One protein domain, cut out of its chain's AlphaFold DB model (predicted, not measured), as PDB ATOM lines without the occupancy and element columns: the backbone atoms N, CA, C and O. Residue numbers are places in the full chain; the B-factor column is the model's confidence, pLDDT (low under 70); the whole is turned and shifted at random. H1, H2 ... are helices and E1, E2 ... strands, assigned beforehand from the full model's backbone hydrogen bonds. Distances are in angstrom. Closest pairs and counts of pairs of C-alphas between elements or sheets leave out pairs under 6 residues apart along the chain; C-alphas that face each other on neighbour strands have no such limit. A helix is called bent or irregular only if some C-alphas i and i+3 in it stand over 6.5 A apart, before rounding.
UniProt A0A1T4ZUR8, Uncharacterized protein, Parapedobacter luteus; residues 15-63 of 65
ATOM      1  N   GLU A  15      26.994 -33.637 -22.187       48.12
ATOM      2  CA  GLU A  15      28.228 -32.849 -22.287       48.12
ATOM      3  C   GLU A  15      28.906 -32.599 -20.926       48.12
ATOM      4  O   GLU A  15      30.126 -32.669 -20.845       48.12
ATOM      5  N   GLU A  16      28.151 -32.426 -19.835       47.25
ATOM      6  CA  GLU A  16      28.715 -32.265 -18.483       47.25
ATOM      7  C   GLU A  16      29.212 -33.594 -17.895       47.25
ATOM      8  O   GLU A  16      30.246 -33.638 -17.234       47.25
ATOM      9  N   MET A  17      28.552 -34.715 -18.215       52.06
ATOM     10  CA  MET A  17      29.099 -36.047 -17.919       52.06
ATOM     11  C   MET A  17      30.371 -36.339 -18.720       52.06
ATOM     12  O   MET A  17      31.271 -36.985 -18.198       52.06
ATOM     13  N   ARG A  18      30.485 -35.822 -19.949       49.03
ATOM     14  CA  ARG A  18      31.718 -35.863 -20.752       49.03
ATOM     15  C   ARG A  18      32.824 -34.944 -20.232       49.03
ATOM     16  O   ARG A  18      33.946 -35.105 -20.672       49.03
ATOM     17  N   GLY A  19      32.530 -33.998 -19.341       44.31
ATOM     18  CA  GLY A  19      33.536 -33.169 -18.668       44.31
ATOM     19  C   GLY A  19      34.096 -33.809 -17.392       44.31
ATOM     20  O   GLY A  19      35.239 -33.550 -17.030       44.31
ATOM     21  N   ILE A  20      33.317 -34.674 -16.731       52.06
ATOM     22  CA  ILE A  20      33.749 -35.457 -15.553       52.06
ATOM     23  C   ILE A  20      34.350 -36.809 -15.979       52.06
ATOM     24  O   ILE A  20      35.314 -37.272 -15.382       52.06
ATOM     25  N   ALA A  21      33.808 -37.411 -17.040       47.97
ATOM     26  CA  ALA A  21      34.375 -38.535 -17.787       47.97
ATOM     27  C   ALA A  21      35.049 -38.049 -19.086       47.97
ATOM     28  O   ALA A  21      35.001 -38.732 -20.111       47.97
ATOM     29  N   GLY A  22      35.586 -36.824 -19.065       47.84
ATOM     30  CA  GLY A  22      36.479 -36.333 -20.113       47.84
ATOM     31  C   GLY A  22      37.709 -37.206 -20.083       47.84
ATOM     32  O   GLY A  22      38.140 -37.573 -18.990       47.84
ATOM     33  N   GLY A  23      38.170 -37.617 -21.263       58.06
ATOM     34  CA  GLY A  23      39.187 -38.649 -21.391       58.06
ATOM     35  C   GLY A  23      40.357 -38.396 -20.447       58.06
ATOM     36  O   GLY A  23      40.641 -37.252 -20.090       58.06
ATOM     37  N   ASN A  24      41.051 -39.458 -20.046       64.00
ATOM     38  CA  ASN A  24      42.166 -39.385 -19.096       64.00
ATOM     39  C   ASN A  24      43.245 -38.365 -19.506       64.00
ATOM     40  O   ASN A  24      44.119 -38.040 -18.709       64.00
ATOM     41  N   VAL A  25      43.203 -37.854 -20.737       74.56
ATOM     42  CA  VAL A  25      44.119 -36.860 -21.264       74.56
ATOM     43  C   VAL A  25      43.670 -35.427 -20.987       74.56
ATOM     44  O   VAL A  25      42.570 -34.986 -21.325       74.56
ATOM     45  N   ARG A  26      44.601 -34.658 -20.428       81.69
ATOM     46  CA  ARG A  26      44.488 -33.216 -20.212       81.69
ATOM     47  C   ARG A  26      45.706 -32.533 -20.819       81.69
ATOM     48  O   ARG A  26      46.784 -33.118 -20.825       81.69
ATOM     49  N   CYS A  27      45.562 -31.304 -21.297       83.88
ATOM     50  CA  CYS A  27      46.690 -30.480 -21.723       83.88
ATOM     51  C   CYS A  27      47.008 -29.404 -20.697       83.88
ATOM     52  O   CYS A  27      46.094 -28.808 -20.136       83.88
ATOM     53  N   VAL A  28      48.294 -29.155 -20.453       85.81
ATOM     54  CA  VAL A  28      48.760 -27.966 -19.738       85.81
ATOM     55  C   VAL A  28      48.877 -26.839 -20.752       85.81
ATOM     56  O   VAL A  28      49.512 -26.998 -21.796       85.81
ATOM     57  N   LEU A  29      48.273 -25.704 -20.430       86.50
ATOM     58  CA  LEU A  29      48.470 -24.454 -21.138       86.50
ATOM     59  C   LEU A  29      49.704 -23.736 -20.583       86.50
ATOM     60  O   LEU A  29      50.085 -23.923 -19.429       86.50
ATOM     61  N   THR A  30      50.334 -22.893 -21.392       84.50
ATOM     62  CA  THR A  30      51.549 -22.158 -20.997       84.50
ATOM     63  C   THR A  30      51.347 -21.209 -19.805       84.50
ATOM     64  O   THR A  30      52.314 -20.921 -19.102       84.50
ATOM     65  N   ASP A  31      50.105 -20.805 -19.520       82.38
ATOM     66  CA  ASP A  31      49.725 -20.014 -18.334       82.38
ATOM     67  C   ASP A  31      49.607 -20.862 -17.044       82.38
ATOM     68  O   ASP A  31      49.450 -20.346 -15.941       82.38
ATOM     69  N   GLY A  32      49.721 -22.192 -17.155       77.62
ATOM     70  CA  GLY A  32      49.578 -23.135 -16.042       77.62
ATOM     71  C   GLY A  32      48.151 -23.651 -15.835       77.62
ATOM     72  O   GLY A  32      47.920 -24.482 -14.954       77.62
ATOM     73  N   GLU A  33      47.198 -23.207 -16.653       79.94
ATOM     74  CA  GLU A  33      45.850 -23.769 -16.699       79.94
ATOM     75  C   GLU A  33      45.829 -25.156 -17.362       79.94
ATOM     76  O   GLU A  33      46.734 -25.530 -18.108       79.94
ATOM     77  N   SER A  34      44.786 -25.948 -17.089       77.25
ATOM     78  CA  SER A  34      44.624 -27.279 -17.685       77.25
ATOM     79  C   SER A  34      43.379 -27.346 -18.564       77.25
ATOM     80  O   SER A  34      42.276 -27.093 -18.075       77.25
ATOM     81  N   TYR A  35      43.540 -27.769 -19.812       79.56
ATOM     82  CA  TYR A  35      42.461 -28.007 -20.759       79.56
ATOM     83  C   TYR A  35      42.074 -29.499 -20.778       79.56
ATOM     84  O   TYR A  35      42.902 -30.339 -21.143       79.56
ATOM     85  N   PRO A  36      40.852 -29.875 -20.354       74.62
ATOM     86  CA  PRO A  36      40.383 -31.254 -20.430       74.62
ATOM     87  C   PRO A  36      39.987 -31.598 -21.867       74.62
ATOM     88  O   PRO A  36      39.175 -30.903 -22.478       74.62
ATOM     89  N   CYS A  37      40.522 -32.692 -22.401       75.06
ATOM     90  CA  CYS A  37      40.197 -33.103 -23.757       75.06
ATOM     91  C   CYS A  37      38.943 -33.973 -23.823       75.06
ATOM     92  O   CYS A  37      38.647 -34.774 -22.939       75.06
ATOM     93  N   GLY A  38      38.224 -33.863 -24.942       71.25
ATOM     94  CA  GLY A  38      37.057 -34.702 -25.226       71.25
ATOM     95  C   GLY A  38      37.389 -36.153 -25.606       71.25
ATOM     96  O   GLY A  38      36.471 -36.903 -25.944       71.25
ATOM     97  N   HIS A  39      38.672 -36.532 -25.601       71.00
ATOM     98  CA  HIS A  39      39.186 -37.820 -26.066       71.00
ATOM     99  C   HIS A  39      40.364 -38.290 -25.206       71.00
ATOM    100  O   HIS A  39      41.147 -37.476 -24.726       71.00
ATOM    101  N   ASP A  40      40.516 -39.607 -25.081       69.94
ATOM    102  CA  ASP A  40      41.631 -40.270 -24.386       69.94
ATOM    103  C   ASP A  40      42.915 -40.382 -25.226       69.94
ATOM    104  O   ASP A  40      43.910 -40.946 -24.776       69.94
ATOM    105  N   ASP A  41      42.895 -39.885 -26.461       79.62
ATOM    106  CA  ASP A  41      44.041 -39.926 -27.360       79.62
ATOM    107  C   ASP A  41      44.847 -38.624 -27.265       79.62
ATOM    108  O   ASP A  41      44.306 -37.529 -27.433       79.62
ATOM    109  N   LEU A  42      46.145 -38.756 -26.978       79.38
ATOM    110  CA  LEU A  42      47.069 -37.635 -26.777       79.38
ATOM    111  C   LEU A  42      47.252 -36.775 -28.028       79.38
ATOM    112  O   LEU A  42      47.391 -35.561 -27.904       79.38
ATOM    113  N   ASP A  43      47.243 -37.384 -29.211       82.19
ATOM    114  CA  ASP A  43      47.522 -36.719 -30.484       82.19
ATOM    115  C   ASP A  43      46.302 -35.911 -30.953       82.19
ATOM    116  O   ASP A  43      46.401 -34.732 -31.308       82.19
ATOM    117  N   LEU A  44      45.108 -36.501 -30.822       83.44
ATOM    118  CA  LEU A  44      43.826 -35.813 -31.014       83.44
ATOM    119  C   LEU A  44      43.612 -34.691 -29.996       83.44
ATOM    120  O   LEU A  44      43.089 -33.633 -30.345       83.44
ATOM    121  N   CYS A  45      44.006 -34.919 -28.747       82.25
ATOM    122  CA  CYS A  45      43.912 -33.938 -27.674       82.25
ATOM    123  C   CYS A  45      44.883 -32.766 -27.885       82.25
ATOM    124  O   CYS A  45      44.472 -31.609 -27.797       82.25
ATOM    125  N   GLY A  46      46.131 -33.054 -28.266       83.56
ATOM    126  CA  GLY A  46      47.120 -32.052 -28.665       83.56
ATOM    127  C   GLY A  46      46.663 -31.238 -29.867       83.56
ATOM    128  O   GLY A  46      46.766 -30.016 -29.844       83.56
ATOM    129  N   SER A  47      46.059 -31.887 -30.863       87.19
ATOM    130  CA  SER A  47      45.482 -31.194 -32.017       87.19
ATOM    131  C   SER A  47      44.310 -30.288 -31.626       87.19
ATOM    132  O   SER A  47      44.240 -29.164 -32.100       87.19
ATOM    133  N   GLN A  48      43.413 -30.725 -30.733       85.56
ATOM    134  CA  GLN A  48      42.303 -29.896 -30.232       85.56
ATOM    135  C   GLN A  48      42.781 -28.700 -29.416       85.56
ATOM    136  O   GLN A  48      42.278 -27.593 -29.574       85.56
ATOM    137  N   CYS A  49      43.753 -28.927 -28.543       84.00
ATOM    138  CA  CYS A  49      44.347 -27.882 -27.731       84.00
ATOM    139  C   CYS A  49      45.134 -26.884 -28.596       84.00
ATOM    140  O   CYS A  49      45.005 -25.682 -28.396       84.00
ATOM    141  N   GLY A  50      45.856 -27.353 -29.618       87.12
ATOM    142  CA  GLY A  50      46.509 -26.499 -30.612       87.12
ATOM    143  C   GLY A  50      45.526 -25.744 -31.514       87.12
ATOM    144  O   GLY A  50      45.774 -24.593 -31.847       87.12
ATOM    145  N   ASP A  51      44.386 -26.332 -31.877       86.94
ATOM    146  CA  ASP A  51      43.348 -25.639 -32.659       86.94
ATOM    147  C   ASP A  51      42.633 -24.560 -31.826       86.94
ATOM    148  O   ASP A  51      42.338 -23.475 -32.321       86.94
ATOM    149  N   ALA A  52      42.408 -24.828 -30.535       84.94
ATOM    150  CA  ALA A  52      41.730 -23.908 -29.626       84.94
ATOM    151  C   ALA A  52      42.634 -22.787 -29.082       84.94
ATOM    152  O   ALA A  52      42.172 -21.656 -28.939       84.94
ATOM    153  N   PHE A  53      43.895 -23.096 -28.766       86.62
ATOM    154  CA  PHE A  53      44.816 -22.210 -28.039       86.62
ATOM    155  C   PHE A  53      46.155 -21.971 -28.763       86.62
ATOM    156  O   PHE A  53      46.978 -21.181 -28.306       86.62
ATOM    157  N   GLY A  54      46.409 -22.630 -29.898       86.06
ATOM    158  CA  GLY A  54      47.642 -22.447 -30.669       86.06
ATOM    159  C   GLY A  54      48.898 -22.783 -29.864       86.06
ATOM    160  O   GLY A  54      48.997 -23.844 -29.246       86.06
ATOM    161  N   ASP A  55      49.851 -21.849 -29.860       84.75
ATOM    162  CA  ASP A  55      51.113 -21.940 -29.114       84.75
ATOM    163  C   ASP A  55      50.932 -21.952 -27.588       84.75
ATOM    164  O   ASP A  55      51.857 -22.312 -26.860       84.75
ATOM    165  N   GLU A  56      49.755 -21.583 -27.074       84.19
ATOM    166  CA  GLU A  56      49.488 -21.666 -25.639       84.19
ATOM    167  C   GLU A  56      49.290 -23.116 -25.179       84.19
ATOM    168  O   GLU A  56      49.317 -23.374 -23.977       84.19
ATOM    169  N   CYS A  57      49.148 -24.076 -26.100       83.81
ATOM    170  CA  CYS A  57      49.117 -25.493 -25.773       83.81
ATOM    171  C   CYS A  57      50.525 -26.024 -25.439       83.81
ATOM    172  O   CYS A  57      51.294 -26.407 -26.318       83.81
ATOM    173  N   GLY A  58      50.865 -26.073 -24.148       80.12
ATOM    174  CA  GLY A  58      52.188 -26.488 -23.665       80.12
ATOM    175  C   GLY A  58      52.448 -27.997 -23.732       80.12
ATOM    176  O   GLY A  58      53.601 -28.423 -23.784       80.12
ATOM    177  N   GLY A  59      51.394 -28.815 -23.748       81.31
ATOM    178  CA  GLY A  59      51.495 -30.259 -23.960       81.31
ATOM    179  C   GLY A  59      50.429 -31.060 -23.221       81.31
ATOM    180  O   GLY A  59      49.922 -30.640 -22.182       81.31
ATOM    181  N   CYS A  60      50.098 -32.232 -23.758       84.31
ATOM    182  CA  CYS A  60      49.034 -33.093 -23.247       84.31
ATOM    183  C   CYS A  60      49.589 -34.345 -22.572       84.31
ATOM    184  O   CYS A  60      50.599 -34.903 -22.994       84.31
ATOM    185  N   TYR A  61      48.931 -34.774 -21.501       79.00
ATOM    186  CA  TYR A  61      49.331 -35.895 -20.666       79.00
ATOM    187  C   TYR A  61      48.098 -36.701 -20.268       79.00
ATOM    188  O   TYR A  61      47.071 -36.154 -19.866       79.00
ATOM    189  N   GLY A  62      48.208 -38.019 -20.421       72.56
ATOM    190  CA  GLY A  62      47.215 -38.977 -19.962       72.56
ATOM    191  C   GLY A  62      47.442 -39.261 -18.488       72.56
ATOM    192  O   GLY A  62      48.575 -39.515 -18.085       72.56
ATOM    193  N   GLY A  63      46.379 -39.209 -17.691       58.81
ATOM    194  CA  GLY A  63      46.366 -39.659 -16.311       58.81
ATOM    195  C   GLY A  63      46.828 -41.108 -16.250       58.81
ATOM    196  O   GLY A  63      46.128 -42.013 -16.699       58.81
TER     197      GLY A  63
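This is residues 15 to 63 of the 65 residues of an uncharacterized protein of Parapedobacter luteus (UniProt A0A1T4ZUR8). A small three-stranded antiparallel sheet has one longer helix, H2, packed along one face over E1 and E3, making two layers; a short helix, H1, lies off to one end, away from H2. The printed part has 49 residues, with two named helices and three named strands in the order H1, E1, E2, H2, E3, and the sheet order is E2, E1, E3. The class is mixed, helices and strands; the whole is compact, with a radius of gyration of the C-alphas of 9.8 A and spans of 28 by 19 by 19 A.

Find C-alpha 15 at (28.228, -32.849, -22.287), where H1 begins, residues 15 to 20, 9.1 A long. Next come E1, residues 25 to 29, 13.1 A, and E2, residues 34 to 36, 6.4 A. H2, residues 42 to 56, is 16.2 A long and irregular: C-alphas 52 and 55 are 9.6 A apart. E3, residues 57 to 62, runs 14.8 A to C-alpha 62 at (47.215, -38.977, -19.962).

H1 is not on the sheet and is apart from H2 and E3; its closest C-alpha pair with E2 is Gly 19 and Pro 36, 7.3 A. E1 and E2 form a hairpin, with N 27 and O 35 at 2.8 A. E1 and E3 are antiparallel, with N 26 and O 61 at 2.9 A. H2 is on the sheet at a height of 7.4 A, along the strands, at 17 degrees to E1 on the local plane; its closest C-alpha pair with E3 is Gly 50 and Cys 57, 5.6 A. E2, H2 and E3 form a split strand-helix-strand unit, two strands running the same way with E1 between them, and its crossover is right-handed. Every O i to N i+4 pair is within hydrogen-bond range in H1, and 9 of 11 in H2.

The C-alphas farthest apart, Met 17 and Asp 55, are 28.4 A apart. The printed part has no cut, and its four links are tight. Mean pLDDT of the printed part is 74.6; residues 15 to 24, 40 and 63 are under 70.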